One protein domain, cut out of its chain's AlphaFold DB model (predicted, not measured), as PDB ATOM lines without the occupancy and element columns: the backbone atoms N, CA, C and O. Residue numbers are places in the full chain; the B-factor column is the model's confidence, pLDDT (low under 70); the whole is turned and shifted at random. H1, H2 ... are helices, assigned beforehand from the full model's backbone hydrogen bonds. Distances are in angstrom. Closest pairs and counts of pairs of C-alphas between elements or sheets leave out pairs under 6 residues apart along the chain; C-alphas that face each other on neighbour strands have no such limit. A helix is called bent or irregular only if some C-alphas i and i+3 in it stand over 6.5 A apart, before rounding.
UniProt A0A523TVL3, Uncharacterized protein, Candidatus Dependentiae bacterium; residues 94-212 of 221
ATOM      1  N   VAL A  94     210.745 137.346 263.424       69.62
ATOM      2  CA  VAL A  94     209.632 136.402 263.250       69.62
ATOM      3  C   VAL A  94     208.454 136.792 264.141       69.62
ATOM      4  O   VAL A  94     208.582 137.559 265.095       69.62
ATOM      5  N   VAL A  95     207.273 136.247 263.861       75.50
ATOM      6  CA  VAL A  95     206.103 136.461 264.722       75.50
ATOM      7  C   VAL A  95     206.183 135.624 266.003       75.50
ATOM      8  O   VAL A  95     206.743 134.527 266.019       75.50
ATOM      9  N   TYR A  96     205.534 136.094 267.075       74.38
ATOM     10  CA  TYR A  96     205.483 135.412 268.382       74.38
ATOM     11  C   TYR A  96     205.096 133.927 268.288       74.38
ATOM     12  O   TYR A  96     205.621 133.096 269.028       74.38
ATOM     13  N   ARG A  97     204.192 133.578 267.364       80.06
ATOM     14  CA  ARG A  97     203.787 132.186 267.148       80.06
ATOM     15  C   ARG A  97     204.973 131.303 266.756       80.06
ATOM     16  O   ARG A  97     205.128 130.230 267.333       80.06
ATOM     17  N   ILE A  98     205.780 131.758 265.797       79.50
ATOM     18  CA  ILE A  98     206.954 131.033 265.311       79.50
ATOM     19  C   ILE A  98     207.927 130.827 266.473       79.50
ATOM     20  O   ILE A  98     208.305 129.694 266.748       79.50
ATOM     21  N   GLU A  99     208.239 131.887 267.223       77.12
ATOM     22  CA  GLU A  99     209.140 131.833 268.383       77.12
ATOM     23  C   GLU A  99     208.657 130.856 269.467       77.12
ATOM     24  O   GLU A  99     209.427 130.080 270.037       77.12
ATOM     25  N   LYS A 100     207.353 130.867 269.762       80.44
ATOM     26  CA  LYS A 100     206.748 129.974 270.755       80.44
ATOM     27  C   LYS A 100     206.862 128.506 270.344       80.44
ATOM     28  O   LYS A 100     207.271 127.680 271.157       80.44
ATOM     29  N   VAL A 101     206.494 128.177 269.104       81.44
ATOM     30  CA  VAL A 101     206.527 126.793 268.606       81.44
ATOM     31  C   VAL A 101     207.968 126.313 268.429       81.44
ATOM     32  O   VAL A 101     208.297 125.205 268.847       81.44
ATOM     33  N   ALA A 102     208.848 127.157 267.889       79.62
ATOM     34  CA  ALA A 102     210.254 126.828 267.707       79.62
ATOM     35  C   ALA A 102     210.933 126.507 269.043       79.62
ATOM     36  O   ALA A 102     211.584 125.473 269.150       79.62
ATOM     37  N   ARG A 103     210.720 127.307 270.097       77.50
ATOM     38  CA  ARG A 103     211.282 127.009 271.427       77.50
ATOM     39  C   ARG A 103     210.738 125.721 272.033       77.50
ATOM     40  O   ARG A 103     211.518 124.969 272.608       77.50
ATOM     41  N   TYR A 104     209.446 125.425 271.863       80.44
ATOM     42  CA  TYR A 104     208.863 124.166 272.346       80.44
ATOM     43  C   TYR A 104     209.595 122.940 271.778       80.44
ATOM     44  O   TYR A 104     209.890 121.984 272.498       80.44
ATOM     45  N   PHE A 105     209.937 122.988 270.491       75.38
ATOM     46  CA  PHE A 105     210.670 121.924 269.809       75.38
ATOM     47  C   PHE A 105     212.195 122.127 269.789       75.38
ATOM     48  O   PHE A 105     212.902 121.315 269.203       75.38
ATOM     49  N   ASN A 106     212.725 123.159 270.456       77.50
ATOM     50  CA  ASN A 106     214.145 123.530 270.454       77.50
ATOM     51  C   ASN A 106     214.728 123.776 269.040       77.50
ATOM     52  O   ASN A 106     215.846 123.361 268.713       77.50
ATOM     53  N   ILE A 107     213.950 124.404 268.156       79.50
ATOM     54  CA  ILE A 107     214.307 124.697 266.762       79.50
ATOM     55  C   ILE A 107     215.169 125.956 266.669       79.50
ATOM     56  O   ILE A 107     214.855 126.982 267.264       79.50
ATOM     57  N   ASN A 108     216.252 125.882 265.889       80.81
ATOM     58  CA  ASN A 108     217.096 127.035 265.592       80.81
ATOM     59  C   ASN A 108     216.393 127.924 264.559       80.81
ATOM     60  O   ASN A 108     216.352 127.587 263.377       80.81
ATOM     61  N   ILE A 109     215.842 129.046 265.009       75.62
ATOM     62  CA  ILE A 109     215.058 129.931 264.148       75.62
ATOM     63  C   ILE A 109     215.900 130.482 263.005       75.62
ATOM     64  O   ILE A 109     215.433 130.426 261.881       75.62
ATOM     65  N   GLU A 110     217.138 130.916 263.239       77.62
ATOM     66  CA  GLU A 110     217.996 131.474 262.181       77.62
ATOM     67  C   GLU A 110     218.230 130.479 261.037       77.62
ATOM     68  O   GLU A 110     218.214 130.848 259.866       77.62
ATOM     69  N   GLN A 111     218.376 129.193 261.365       79.19
ATOM     70  CA  GLN A 111     218.590 128.141 260.371       79.19
ATOM     71  C   GLN A 111     217.320 127.812 259.568       79.19
ATOM     72  O   GLN A 111     217.401 127.520 258.378       79.19
ATOM     73  N   TYR A 112     216.153 127.825 260.215       81.06
ATOM     74  CA  TYR A 112     214.887 127.370 259.623       81.06
ATOM     75  C   TYR A 112     213.912 128.519 259.331       81.06
ATOM     76  O   TYR A 112     212.750 128.285 259.004       81.06
ATOM     77  N   LYS A 113     214.361 129.772 259.433       80.75
ATOM     78  CA  LYS A 113     213.520 130.965 259.289       80.75
ATOM     79  C   LYS A 113     212.685 130.962 258.003       80.75
ATOM     80  O   LYS A 113     211.486 131.213 258.124       80.75
ATOM     81  N   PRO A 114     213.232 130.624 256.814       82.12
ATOM     82  CA  PRO A 114     212.453 130.632 255.576       82.12
ATOM     83  C   PRO A 114     211.251 129.681 255.614       82.12
ATOM     84  O   PRO A 114     210.135 130.095 255.315       82.12
ATOM     85  N   ILE A 115     211.438 128.435 256.073       85.75
ATOM     86  CA  ILE A 115     210.335 127.461 256.173       85.75
ATOM     87  C   ILE A 115     209.338 127.828 257.278       85.75
ATOM     88  O   ILE A 115     208.140 127.620 257.123       85.75
ATOM     89  N   LEU A 116     209.801 128.408 258.389       85.25
ATOM     90  CA  LEU A 116     208.922 128.801 259.492       85.25
ATOM     91  C   LEU A 116     208.028 129.995 259.123       85.25
ATOM     92  O   LEU A 116     206.856 130.012 259.500       85.25
ATOM     93  N   ILE A 117     208.568 130.974 258.390       82.62
ATOM     94  CA  ILE A 117     207.804 132.122 257.882       82.62
ATOM     95  C   ILE A 117     206.809 131.662 256.818       82.62
ATOM     96  O   ILE A 117     205.622 131.938 256.965       82.62
ATOM     97  N   ALA A 118     207.253 130.879 255.831       79.06
ATOM     98  CA  ALA A 118     206.372 130.370 254.782       79.06
ATOM     99  C   ALA A 118     205.207 129.543 255.355       79.06
ATOM    100  O   ALA A 118     204.059 129.685 254.936       79.06
ATOM    101  N   ALA A 119     205.470 128.739 256.394       87.06
ATOM    102  CA  ALA A 119     204.412 128.022 257.098       87.06
ATOM    103  C   ALA A 119     203.420 128.952 257.807       87.06
ATOM    104  O   ALA A 119     202.226 128.663 257.831       87.06
ATOM    105  N   TYR A 120     203.885 130.059 258.387       86.62
ATOM    106  CA  TYR A 120     203.013 131.033 259.044       86.62
ATOM    107  C   TYR A 120     202.151 131.811 258.046       86.62
ATOM    108  O   TYR A 120     200.966 132.027 258.299       86.62
ATOM    109  N   GLU A 121     202.732 132.187 256.909       86.50
ATOM    110  CA  GLU A 121     202.050 132.866 255.801       86.50
ATOM    111  C   GLU A 121     201.128 131.927 255.013       86.50
ATOM    112  O   GLU A 121     200.297 132.380 254.230       86.50
ATOM    113  N   LYS A 122     201.221 130.618 255.282       88.56
ATOM    114  CA  LYS A 122     200.496 129.538 254.603       88.56
ATOM    115  C   LYS A 122     200.784 129.452 253.104       88.56
ATOM    116  O   LYS A 122     199.984 128.883 252.359       88.56
ATOM    117  N   ASP A 123     201.940 129.944 252.678       86.19
ATOM    118  CA  ASP A 123     202.393 129.827 251.299       86.19
ATOM    119  C   ASP A 123     202.956 128.421 251.065       86.19
ATOM    120  O   ASP A 123     204.068 128.087 251.478       86.19
ATOM    121  N   PHE A 124     202.151 127.575 250.423       88.50
ATOM    122  CA  PHE A 124     202.520 126.194 250.132       88.50
ATOM    123  C   PHE A 124     203.762 126.097 249.240       88.50
ATOM    124  O   PHE A 124     204.643 125.283 249.510       88.50
ATOM    125  N   GLN A 125     203.835 126.916 248.188       84.94
ATOM    126  CA  GLN A 125     204.880 126.811 247.170       84.94
ATOM    127  C   GLN A 125     206.227 127.243 247.743       84.94
ATOM    128  O   GLN A 125     207.221 126.525 247.611       84.94
ATOM    129  N   VAL A 126     206.242 128.372 248.457       87.50
ATOM    130  CA  VAL A 126     207.450 128.867 249.127       87.50
ATOM    131  C   VAL A 126     207.892 127.900 250.220       87.50
ATOM    132  O   VAL A 126     209.083 127.614 250.341       87.50
ATOM    133  N   LEU A 127     206.954 127.338 250.987       86.81
ATOM    134  CA  LEU A 127     207.268 126.367 252.033       86.81
ATOM    135  C   LEU A 127     207.887 125.089 251.467       86.81
ATOM    136  O   LEU A 127     208.909 124.623 251.976       86.81
ATOM    137  N   HIS A 128     207.286 124.536 250.415       89.44
ATOM    138  CA  HIS A 128     207.769 123.332 249.752       89.44
ATOM    139  C   HIS A 128     209.178 123.539 249.175       89.44
ATOM    140  O   HIS A 128     210.088 122.760 249.467       89.44
ATOM    141  N   ALA A 129     209.387 124.629 248.428       82.62
ATOM    142  CA  ALA A 129     210.684 124.960 247.841       82.62
ATOM    143  C   ALA A 129     211.764 125.211 248.908       82.62
ATOM    144  O   ALA A 129     212.853 124.644 248.835       82.62
ATOM    145  N   ALA A 130     211.455 126.000 249.943       85.19
ATOM    146  CA  ALA A 130     212.398 126.282 251.022       85.19
ATOM    147  C   ALA A 130     212.763 125.019 251.817       85.19
ATOM    148  O   ALA A 130     213.906 124.881 252.260       85.19
ATOM    149  N   MET A 131     211.816 124.088 251.990       87.06
ATOM    150  CA  MET A 131     212.090 122.815 252.649       87.06
ATOM    151  C   MET A 131     213.057 121.968 251.828       87.06
ATOM    152  O   MET A 131     214.038 121.505 252.402       87.06
ATOM    153  N   LEU A 132     212.837 121.827 250.515       85.81
ATOM    154  CA  LEU A 132     213.756 121.109 249.623       85.81
ATOM    155  C   LEU A 132     215.191 121.634 249.763       85.81
ATOM    156  O   LEU A 132     216.094 120.857 250.067       85.81
ATOM    157  N   THR A 133     215.382 122.951 249.649       83.62
ATOM    158  CA  THR A 133     216.712 123.573 249.739       83.62
ATOM    159  C   THR A 133     217.371 123.361 251.103       83.62
ATOM    160  O   THR A 133     218.528 122.949 251.178       83.62
ATOM    161  N   ILE A 134     216.656 123.633 252.200       85.31
ATOM    162  CA  ILE A 134     217.238 123.542 253.547       85.31
ATOM    163  C   ILE A 134     217.517 122.087 253.932       85.31
ATOM    164  O   ILE A 134     218.540 121.805 254.561       85.31
ATOM    165  N   TYR A 135     216.621 121.163 253.584       84.69
ATOM    166  CA  TYR A 135     216.778 119.763 253.964       84.69
ATOM    167  C   TYR A 135     217.896 119.091 253.179       84.69
ATOM    168  O   TYR A 135     218.695 118.386 253.789       84.69
ATOM    169  N   GLU A 136     218.016 119.363 251.882       82.94
ATOM    170  CA  GLU A 136     219.129 118.858 251.081       82.94
ATOM    171  C   GLU A 136     220.479 119.350 251.625       82.94
ATOM    172  O   GLU A 136     221.395 118.553 251.826       82.94
ATOM    173  N   GLN A 137     220.584 120.635 251.979       81.06
ATOM    174  CA  GLN A 137     221.804 121.195 252.567       81.06
ATOM    175  C   GLN A 137     222.127 120.620 253.952       81.06
ATOM    176  O   GLN A 137     223.298 120.450 254.297       81.06
ATOM    177  N   ARG A 138     221.111 120.361 254.786       81.81
ATOM    178  CA  ARG A 138     221.321 119.952 256.182       81.81
ATOM    179  C   ARG A 138     221.482 118.446 256.351       81.81
ATOM    180  O   ARG A 138     222.315 118.009 257.144       81.81
ATOM    181  N   PHE A 139     220.646 117.682 255.670       82.81
ATOM    182  CA  PHE A 139     220.513 116.242 255.854       82.81
ATOM    183  C   PHE A 139     221.094 115.448 254.680       82.81
ATOM    184  O   PHE A 139     221.265 114.239 254.797       82.81
ATOM    185  N   GLY A 140     221.468 116.127 253.594       84.31
ATOM    186  CA  GLY A 140     222.029 115.518 252.397       84.31
ATOM    187  C   GLY A 140     220.963 115.176 251.350       84.31
ATOM    188  O   GLY A 140     219.766 115.266 251.619       84.31
ATOM    189  N   PRO A 141     221.387 114.754 250.148       85.31
ATOM    190  CA  PRO A 141     220.496 114.545 249.001       85.31
ATOM    191  C   PRO A 141     219.462 113.426 249.207       85.31
ATOM    192  O   PRO A 141     218.392 113.458 248.610       85.31
ATOM    193  N   ASN A 142     219.733 112.465 250.095       85.94
ATOM    194  CA  ASN A 142     218.862 111.305 250.328       85.94
ATOM    195  C   ASN A 142     217.830 111.512 251.450       85.94
ATOM    196  O   ASN A 142     217.144 110.566 251.840       85.94
ATOM    197  N   TRP A 143     217.680 112.740 251.956       86.69
ATOM    198  CA  TRP A 143     216.863 113.026 253.138       86.69
ATOM    199  C   TRP A 143     215.406 112.554 253.026       86.69
ATOM    200  O   TRP A 143     214.805 112.195 254.035       86.69
ATOM    201  N   GLN A 144     214.823 112.543 251.822       88.81
ATOM    202  CA  GLN A 144     213.443 112.093 251.602       88.81
ATOM    203  C   GLN A 144     213.290 110.586 251.834       88.81
ATOM    204  O   GLN A 144     212.327 110.148 252.467       88.81
ATOM    205  N   ALA A 145     214.253 109.793 251.354       84.94
ATOM    206  CA  ALA A 145     214.282 108.354 251.584       84.94
ATOM    207  C   ALA A 145     214.491 108.055 253.075       84.94
ATOM    208  O   ALA A 145     213.737 107.266 253.647       84.94
ATOM    209  N   ASP A 146     215.424 108.768 253.713       82.81
ATOM    210  CA  ASP A 146     215.699 108.646 255.148       82.81
ATOM    211  C   ASP A 146     214.467 109.010 255.989       82.81
ATOM    212  O   ASP A 146     214.122 108.307 256.940       82.81
ATOM    213  N   LEU A 147     213.751 110.076 255.617       84.69
ATOM    214  CA  LEU A 147     212.516 110.500 256.274       84.69
ATOM    215  C   LEU A 147     211.412 109.443 256.147       84.69
ATOM    216  O   LEU A 147     210.728 109.147 257.131       84.69
ATOM    217  N   LYS A 148     211.233 108.872 254.949       83.69
ATOM    218  CA  LYS A 148     210.223 107.838 254.688       83.69
ATOM    219  C   LYS A 148     210.533 106.555 255.449       83.69
ATOM    220  O   LYS A 148     209.648 106.031 256.130       83.69
ATOM    221  N   GLU A 149     211.769 106.059 255.367       78.62
ATOM    222  CA  GLU A 149     212.198 104.901 256.154       78.62
ATOM    223  C   GLU A 149     211.968 105.182 257.636       78.62
ATOM    224  O   GLU A 149     211.411 104.342 258.344       78.62
ATOM    225  N   PHE A 150     212.311 106.387 258.094       74.44
ATOM    226  CA  PHE A 150     212.194 106.722 259.496       74.44
ATOM    227  C   PHE A 150     210.742 106.713 259.984       74.44
ATOM    228  O   PHE A 150     210.422 106.074 260.986       74.44
ATOM    229  N   LEU A 151     209.835 107.380 259.275       75.62
ATOM    230  CA  LEU A 151     208.424 107.430 259.662       75.62
ATOM    231  C   LEU A 151     207.754 106.050 259.614       75.62
ATOM    232  O   LEU A 151     206.976 105.727 260.515       75.62
ATOM    233  N   ASN A 152     208.108 105.218 258.632       73.19
ATOM    234  CA  ASN A 152     207.574 103.862 258.497       73.19
ATOM    235  C   ASN A 152     208.119 102.913 259.568       73.19
ATOM    236  O   ASN A 152     207.364 102.185 260.211       73.19
ATOM    237  N   ARG A 153     209.437 102.927 259.785       64.19
ATOM    238  CA  ARG A 153     210.128 102.008 260.699       64.19
ATOM    239  C   ARG A 153     209.940 102.389 262.161       64.19
ATOM    240  O   ARG A 153     209.985 101.528 263.040       64.19
ATOM    241  N   TYR A 154     209.728 103.672 262.438       59.50
ATOM    242  CA  TYR A 154     209.838 104.209 263.784       59.50
ATOM    243  C   TYR A 154     208.581 104.915 264.287       59.50
ATOM    244  O   TYR A 154     208.666 105.616 265.283       59.50
ATOM    245  N   LEU A 155     207.388 104.668 263.742       62.31
ATOM    246  CA  LEU A 155     206.143 105.101 264.403       62.31
ATOM    247  C   LEU A 155     206.082 104.648 265.885       62.31
ATOM    248  O   LEU A 155     205.723 105.435 266.763       62.31
ATOM    249  N   GLY A 156     206.533 103.421 266.182       58.31
ATOM    250  CA  GLY A 156     206.691 102.913 267.555       58.31
ATOM    251  C   GLY A 156     207.981 103.364 268.264       58.31
ATOM    252  O   GLY A 156     207.976 103.647 269.461       58.31
ATOM    253  N   TYR A 157     209.093 103.485 267.537       59.31
ATOM    254  CA  TYR A 157     210.404 103.834 268.104       59.31
ATOM    255  C   TYR A 157     210.596 105.338 268.333       59.31
ATOM    256  O   TYR A 157     211.253 105.733 269.283       59.31
ATOM    257  N   ALA A 158     209.967 106.211 267.555       56.16
ATOM    258  CA  ALA A 158     209.993 107.649 267.772       56.16
ATOM    259  C   ALA A 158     209.240 108.028 269.056       56.16
ATOM    260  O   ALA A 158     209.668 108.937 269.764       56.16
ATOM    261  N   GLN A 159     208.200 107.277 269.455       61.44
ATOM    262  CA  GLN A 159     207.620 107.425 270.798       61.44
ATOM    263  C   GLN A 159     208.633 107.052 271.891       61.44
ATOM    264  O   GLN A 159     208.694 107.710 272.932       61.44
ATOM    265  N   TYR A 160     209.457 106.029 271.652       64.12
ATOM    266  CA  TYR A 160     210.579 105.678 272.521       64.12
ATOM    267  C   TYR A 160     211.659 106.779 272.548       64.12
ATOM    268  O   TYR A 160     212.099 107.160 273.632       64.12
ATOM    269  N   LEU A 161     212.028 107.361 271.401       62.19
ATOM    270  CA  LEU A 161     213.006 108.455 271.296       62.19
ATOM    271  C   LEU A 161     212.534 109.728 272.016       62.19
ATOM    272  O   LEU A 161     213.311 110.350 272.739       62.19
ATOM    273  N   VAL A 162     211.249 110.083 271.899       62.62
ATOM    274  CA  VAL A 162     210.647 111.215 272.629       62.62
ATOM    275  C   VAL A 162     210.702 110.987 274.143       62.62
ATOM    276  O   VAL A 162     210.980 111.927 274.887       62.62
ATOM    277  N   LYS A 163     210.509 109.746 274.614       64.19
ATOM    278  CA  LYS A 163     210.614 109.386 276.041       64.19
ATOM    279  C   LYS A 163     212.063 109.329 276.550       64.19
ATOM    280  O   LYS A 163     212.307 109.670 277.704       64.19
ATOM    281  N   LYS A 164     213.028 108.924 275.714       61.56
ATOM    282  CA  LYS A 164     214.461 108.797 276.067       61.56
ATOM    283  C   LYS A 164     215.327 110.017 275.727       61.56
ATOM    284  O   LYS A 164     216.537 109.979 275.948       61.56
ATOM    285  N   ARG A 165     214.709 111.115 275.275       56.19
ATOM    286  CA  ARG A 165     215.335 112.400 274.901       56.19
ATOM    287  C   ARG A 165     216.525 112.867 275.770       56.19
ATOM    288  O   ARG A 165     217.432 113.459 275.193       56.19
ATOM    289  N   PRO A 166     216.599 112.629 277.099       53.44
ATOM    290  CA  PRO A 166     217.707 113.160 277.896       53.44
ATOM    291  C   PRO A 166     219.018 112.352 277.839       53.44
ATOM    292  O   PRO A 166     220.056 112.899 278.202       53.44
ATOM    293  N   ARG A 167     219.020 111.061 277.459       53.72
ATOM    294  CA  ARG A 167     220.207 110.189 277.614       53.72
ATOM    295  C   ARG A 167     220.262 109.116 276.512       53.72
ATOM    296  O   ARG A 167     219.435 108.213 276.514       53.72
ATOM    297  N   ALA A 168     221.278 109.188 275.642       56.25
ATOM    298  CA  ALA A 168     221.705 108.146 274.685       56.25
ATOM    299  C   ALA A 168     221.083 108.101 273.268       56.25
ATOM    300  O   ALA A 168     220.851 107.012 272.753       56.25
ATOM    301  N   LEU A 169     220.892 109.247 272.595       63.19
ATOM    302  CA  LEU A 169     220.672 109.244 271.135       63.19
ATOM    303  C   LEU A 169     221.994 109.311 270.364       63.19
ATOM    304  O   LEU A 169     222.814 110.207 270.612       63.19
ATOM    305  N   LYS A 170     222.179 108.403 269.401       70.44
ATOM    306  CA  LYS A 170     223.259 108.462 268.408       70.44
ATOM    307  C   LYS A 170     223.078 109.686 267.498       70.44
ATOM    308  O   LYS A 170     222.002 110.275 267.413       70.44
ATOM    309  N   LYS A 171     224.151 110.110 266.822       70.88
ATOM    310  CA  LYS A 171     224.141 111.325 265.980       70.88
ATOM    311  C   LYS A 171     223.065 111.269 264.885       70.88
ATOM    312  O   LYS A 171     222.356 112.249 264.697       70.88
ATOM    313  N   ASN A 172     222.913 110.127 264.221       69.94
ATOM    314  CA  ASN A 172     221.873 109.896 263.216       69.94
ATOM    315  C   ASN A 172     220.457 109.994 263.813       69.94
ATOM    316  O   ASN A 172     219.615 110.697 263.271       69.94
ATOM    317  N   GLU A 173     220.210 109.383 264.974       71.12
ATOM    318  CA  GLU A 173     218.917 109.455 265.673       71.12
ATOM    319  C   GLU A 173     218.540 110.897 266.048       71.12
ATOM    320  O   GLU A 173     217.365 111.255 266.019       71.12
ATOM    321  N   LYS A 174     219.526 111.751 266.357       75.88
ATOM    322  CA  LYS A 174     219.297 113.183 266.617       75.88
ATOM    323  C   LYS A 174     218.874 113.947 265.366       75.88
ATOM    324  O   LYS A 174     217.949 114.747 265.451       75.88
ATOM    325  N   GLU A 175     219.531 113.721 264.229       77.38
ATOM    326  CA  GLU A 175     219.163 114.379 262.964       77.38
ATOM    327  C   GLU A 175     217.776 113.914 262.485       77.38
ATOM    328  O   GLU A 175     216.957 114.724 262.061       77.38
ATOM    329  N   LEU A 176     217.449 112.634 262.666       75.81
ATOM    330  CA  LEU A 176     216.127 112.094 262.342       75.81
ATOM    331  C   LEU A 176     215.030 112.676 263.247       75.81
ATOM    332  O   LEU A 176     213.994 113.142 262.771       75.81
ATOM    333  N   MET A 177     215.279 112.749 264.559       77.88
ATOM    334  CA  MET A 177     214.379 113.448 265.484       77.88
ATOM    335  C   MET A 177     214.227 114.928 265.132       77.88
ATOM    336  O   MET A 177     213.140 115.485 265.301       77.88
ATOM    337  N   ARG A 178     215.278 115.556 264.598       85.31
ATOM    338  CA  ARG A 178     215.224 116.946 264.159       85.31
ATOM    339  C   ARG A 178     214.256 117.140 262.998       85.31
ATOM    340  O   ARG A 178     213.475 118.087 263.034       85.31
ATOM    341  N   MET A 179     214.239 116.229 262.026       86.00
ATOM    342  CA  MET A 179     213.224 116.246 260.969       86.00
ATOM    343  C   MET A 179     211.811 116.134 261.562       86.00
ATOM    344  O   MET A 179     210.925 116.897 261.187       86.00
ATOM    345  N   ILE A 180     211.573 115.253 262.535       85.50
ATOM    346  CA  ILE A 180     210.246 115.134 263.170       85.50
ATOM    347  C   ILE A 180     209.823 116.428 263.871       85.50
ATOM    348  O   ILE A 180     208.698 116.892 263.697       85.50
ATOM    349  N   GLU A 181     210.722 117.029 264.643       87.12
ATOM    350  CA  GLU A 181     210.473 118.289 265.346       87.12
ATOM    351  C   GLU A 181     210.116 119.425 264.386       87.12
ATOM    352  O   GLU A 181     209.162 120.160 264.639       87.12
ATOM    353  N   ILE A 182     210.850 119.550 263.275       91.88
ATOM    354  CA  ILE A 182     210.586 120.575 262.262       91.88
ATOM    355  C   ILE A 182     209.233 120.325 261.598       91.88
ATOM    356  O   ILE A 182     208.408 121.232 261.559       91.88
ATOM    357  N   GLY A 183     208.956 119.097 261.148       91.19
ATOM    358  CA  GLY A 183     207.672 118.754 260.529       91.19
ATOM    359  C   GLY A 183     206.484 119.057 261.449       91.19
ATOM    360  O   GLY A 183     205.502 119.662 261.022       91.19
ATOM    361  N   ALA A 184     206.595 118.711 262.734       90.00
ATOM    362  CA  ALA A 184     205.567 119.014 263.724       90.00
ATOM    363  C   ALA A 184     205.432 120.517 264.000       90.00
ATOM    364  O   ALA A 184     204.323 121.028 264.145       90.00
ATOM    365  N   ALA A 185     206.542 121.252 264.068       92.25
ATOM    366  CA  ALA A 185     206.507 122.699 264.240       92.25
ATOM    367  C   ALA A 185     205.792 123.386 263.074       92.25
ATOM    368  O   ALA A 185     204.944 124.250 263.301       92.25
ATOM    369  N   LEU A 186     206.091 122.972 261.844       94.94
ATOM    370  CA  LEU A 186     205.449 123.500 260.648       94.94
ATOM    371  C   LEU A 186     203.956 123.184 260.632       94.94
ATOM    372  O   LEU A 186     203.170 124.086 260.369       94.94
ATOM    373  N   GLU A 187     203.547 121.970 261.010       93.81
ATOM    374  CA  GLU A 187     202.129 121.609 261.150       93.81
ATOM    375  C   GLU A 187     201.404 122.539 262.135       93.81
ATOM    376  O   GLU A 187     200.359 123.117 261.817       93.81
ATOM    377  N   ASN A 188     202.004 122.747 263.310       93.19
ATOM    378  CA  ASN A 188     201.437 123.575 264.370       93.19
ATOM    379  C   ASN A 188     201.362 125.059 263.986       93.19
ATOM    380  O   ASN A 188     200.434 125.780 264.384       93.19
ATOM    381  N   ILE A 189     202.342 125.537 263.221       91.00
ATOM    382  CA  ILE A 189     202.363 126.898 262.689       91.00
ATOM    383  C   ILE A 189     201.298 127.037 261.595       91.00
ATOM    384  O   ILE A 189     200.404 127.871 261.746       91.00
ATOM    385  N   TYR A 190     201.338 126.180 260.574       91.69
ATOM    386  CA  TYR A 190     200.499 126.236 259.376       91.69
ATOM    387  C   TYR A 190     199.009 126.069 259.693       91.69
ATOM    388  O   TYR A 190     198.172 126.881 259.293       91.69
ATOM    389  N   PHE A 191     198.656 125.056 260.488       90.50
ATOM    390  CA  PHE A 191     197.263 124.756 260.837       90.50
ATOM    391  C   PHE A 191     196.790 125.428 262.124       90.50
ATOM    392  O   PHE A 191     195.718 125.106 262.634       90.50
ATOM    393  N   ASN A 192     197.568 126.369 262.658       89.19
ATOM    394  CA  ASN A 192     197.233 127.086 263.879       89.19
ATOM    395  C   ASN A 192     196.982 126.153 265.102       89.19
ATOM    396  O   ASN A 192     196.128 126.434 265.942       89.19
ATOM    397  N   LYS A 193     197.744 125.061 265.255       87.69
ATOM    398  CA  LYS A 193     197.595 124.103 266.374       87.69
ATOM    399  C   LYS A 193     198.553 124.380 267.534       87.69
ATOM    400  O   LYS A 193     199.507 125.153 267.408       87.69
ATOM    401  N   GLN A 194     198.238 123.810 268.698       83.19
ATOM    402  CA  GLN A 194     199.107 123.866 269.871       83.19
ATOM    403  C   GLN A 194     200.100 122.701 269.841       83.19
ATOM    404  O   GLN A 194     199.667 121.562 269.670       83.19
ATOM    405  N   PRO A 195     201.396 122.962 270.077       83.25
ATOM    406  CA  PRO A 195     202.414 121.932 269.980       83.25
ATOM    407  C   PRO A 195     202.249 120.865 271.067       83.25
ATOM    408  O   PRO A 195     201.977 121.176 272.230       83.25
ATOM    409  N   SER A 196     202.439 119.600 270.686       80.50
ATOM    410  CA  SER A 196     202.278 118.457 271.585       80.50
ATOM    411  C   SER A 196     203.318 117.369 271.337       80.50
ATOM    412  O   SER A 196     203.347 116.741 270.280       80.50
ATOM    413  N   LEU A 197     204.123 117.049 272.357       77.06
ATOM    414  CA  LEU A 197     205.069 115.925 272.300       77.06
ATOM    415  C   LEU A 197     204.383 114.577 272.037       77.06
ATOM    416  O   LEU A 197     204.984 113.701 271.421       77.06
ATOM    417  N   LYS A 198     203.124 114.401 272.465       75.69
ATOM    418  CA  LYS A 198     202.364 113.160 272.235       75.69
ATOM    419  C   LYS A 198     202.031 112.963 270.753       75.69
ATOM    420  O   LYS A 198     201.998 111.830 270.283       75.69
ATOM    421  N   ASN A 199     201.795 114.057 270.034       81.06
ATOM    422  CA  ASN A 199     201.346 114.033 268.644       81.06
ATOM    423  C   ASN A 199     202.460 114.357 267.643       81.06
ATOM    424  O   ASN A 199     202.202 114.285 266.446       81.06
ATOM    425  N   VAL A 200     203.679 114.657 268.103       83.62
ATOM    426  CA  VAL A 200     204.781 115.174 267.275       83.62
ATOM    427  C   VAL A 200     205.024 114.351 266.001       83.62
ATOM    428  O   VAL A 200     205.145 114.909 264.919       83.62
ATOM    429  N   ILE A 201     204.990 113.018 266.087       81.88
ATOM    430  CA  ILE A 201     205.193 112.131 264.927       81.88
ATOM    431  C   ILE A 201     204.020 112.234 263.947       81.88
ATOM    432  O   ILE A 201     204.221 112.337 262.742       81.88
ATOM    433  N   LYS A 202     202.784 112.236 264.461       84.44
ATOM    434  CA  LYS A 202     201.562 112.343 263.650       84.44
ATOM    435  C   LYS A 202     201.430 113.728 263.009       84.44
ATOM    436  O   LYS A 202     200.892 113.855 261.915       84.44
ATOM    437  N   GLU A 203     201.869 114.774 263.695       88.94
ATOM    438  CA  GLU A 203     201.945 116.141 263.171       88.94
ATOM    439  C   GLU A 203     202.980 116.228 262.049       88.94
ATOM    440  O   GLU A 203     202.635 116.651 260.950       88.94
ATOM    441  N   ALA A 204     204.190 115.713 262.272       89.88
ATOM    442  CA  ALA A 204     205.223 115.653 261.246       89.88
ATOM    443  C   ALA A 204     204.771 114.864 260.008       89.88
ATOM    444  O   ALA A 204     204.834 115.384 258.898       89.88
ATOM    445  N   ALA A 205     204.248 113.648 260.190       88.25
ATOM    446  CA  ALA A 205     203.780 112.807 259.089       88.25
ATOM    447  C   ALA A 205     202.686 113.494 258.258       88.25
ATOM    448  O   ALA A 205     202.758 113.495 257.031       88.25
ATOM    449  N   ARG A 206     201.708 114.141 258.911       90.12
ATOM    450  CA  ARG A 206     200.672 114.914 258.206       90.12
ATOM    451  C   ARG A 206     201.263 116.071 257.414       90.12
ATOM    452  O   ARG A 206     200.848 116.275 256.282       90.12
ATOM    453  N   MET A 207     202.216 116.804 257.988       93.69
ATOM    454  CA  MET A 207     202.855 117.919 257.292       93.69
ATOM    455  C   MET A 207     203.628 117.453 256.061       93.69
ATOM    456  O   MET A 207     203.486 118.028 254.990       93.69
ATOM    457  N   TYR A 208     204.413 116.387 256.191       92.62
ATOM    458  CA  TYR A 208     205.194 115.858 255.079       92.62
ATOM    459  C   TYR A 208     204.327 115.225 253.990       92.62
ATOM    460  O   TYR A 208     204.643 115.373 252.814       92.62
ATOM    461  N   SER A 209     203.217 114.588 254.363       90.50
ATOM    462  CA  SER A 209     202.230 114.088 253.395       90.50
ATOM    463  C   SER A 209     201.525 115.246 252.686       90.50
ATOM    464  O   SER A 209     201.397 115.235 251.469       90.50
ATOM    465  N   PHE A 210     201.144 116.294 253.428       92.06
ATOM    466  CA  PHE A 210     200.552 117.509 252.864       92.06
ATOM    467  C   PHE A 210     201.480 118.184 251.848       92.06
ATOM    468  O   PHE A 210     201.022 118.607 250.796       92.06
ATOM    469  N   LEU A 211     202.782 118.239 252.137       90.44
ATOM    470  CA  LEU A 211     203.795 118.765 251.221       90.44
ATOM    471  C   LEU A 211     204.146 117.801 250.072       90.44
ATOM    472  O   LEU A 211     204.961 118.148 249.233       90.44
ATOM    473  N   GLY A 212     203.568 116.598 250.017       89.94
ATOM    474  CA  GLY A 212     203.851 115.620 248.963       89.94
ATOM    475  C   GLY A 212     205.187 114.881 249.108       89.94
ATOM    476  O   GLY A 212     205.552 114.120 248.218       89.94
TER     477      GLY A 212
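AT A GLANCE: This is residues 94 to 212 of the 221 residues of an uncharacterized protein of Candidatus Dependentiae bacterium (UniProt A0A523TVL3). One long helix, H5, runs through the middle of a rounded all-helix body; near its first half the bent helix H4 makes a corner of two arms, H1 and H2 pack on its last residues, 185 to 190, and H3, which makes a helical hairpin with H2, runs alongside H5 the opposite way, coming closest to it at Glu 175. H6 crosses H5 and packs on residues 180 to 188. The printed part has 119 residues with six named helices, H1 to H6 in chain order, and no named strand. It is compact, with a radius of gyration of the C-alphas of 13.2 A, and spans 35 by 29 by 23 A.

IN THESE COORDINATES: H4, residues 143 to 164, was assigned as one helix by its hydrogen bonds but is bent: C-alphas 153 and 156 are 7.7 A apart. Its arms are H4a, residues 143 to 153, and H4b, residues 156 to 164. H5, residues 171 to 190, is 28.7 A long, from C-alpha 171 at (224.141, 111.325, 265.980) to C-alpha 190 at (200.499, 126.236, 259.376). H3, residues 124 to 139, is 21.3 A long. H2, residues 109 to 121, is irregular: C-alphas 111 and 114 are 8.2 A apart. H1 is residues 96 to 104, beginning at C-alpha 96 at (205.483, 135.412, 268.382), and H6 is residues 200 to 210.

HOW THE PARTS SIT: The arms H4a and H4b stand about perpendicular, at 83 degrees. H4a touches the hub, H5, at residues 176 to 179 of H5 alone, about perpendicular at 88 degrees; the closest C-alphas, of Leu 147 and Leu 176, are 7.2 A apart. H4b is close to H5 but not clearly touching, with C-alphas of Ala 158 and Met 177 7.6 A apart. H6 touches H5, C-alphas of Gly 183 and Ala 204 4.0 A apart, the same way at a steep tilt of 68 degrees, only just short of about perpendicular. H2, H3 and H5 form an up and down bundle, each running against the one before it. The closest C-alphas of the hairpin H2 and H3, of Ala 118 and Leu 127, are 4.9 A apart. H1 touches H5 at a shallow tilt of 29 degrees, opposite ways, C-alphas of Val 101 and Ala 185 6.0 A apart. H1 and H6 are apart. Every O i to N i+4 pair is within hydrogen-bond range in H1, H3, H4a, H5 and H6; in H2 7 of 9 are, in H4b 4 of 5.

THE WHOLE: The two C-alphas farthest apart, of Gln 125 and Arg 167, are 37.9 A apart. The printed part has no cut and no long link. The mean pLDDT of the printed part is 80.1; residue 94, residues 153 to 169 and residue 172 are under 70.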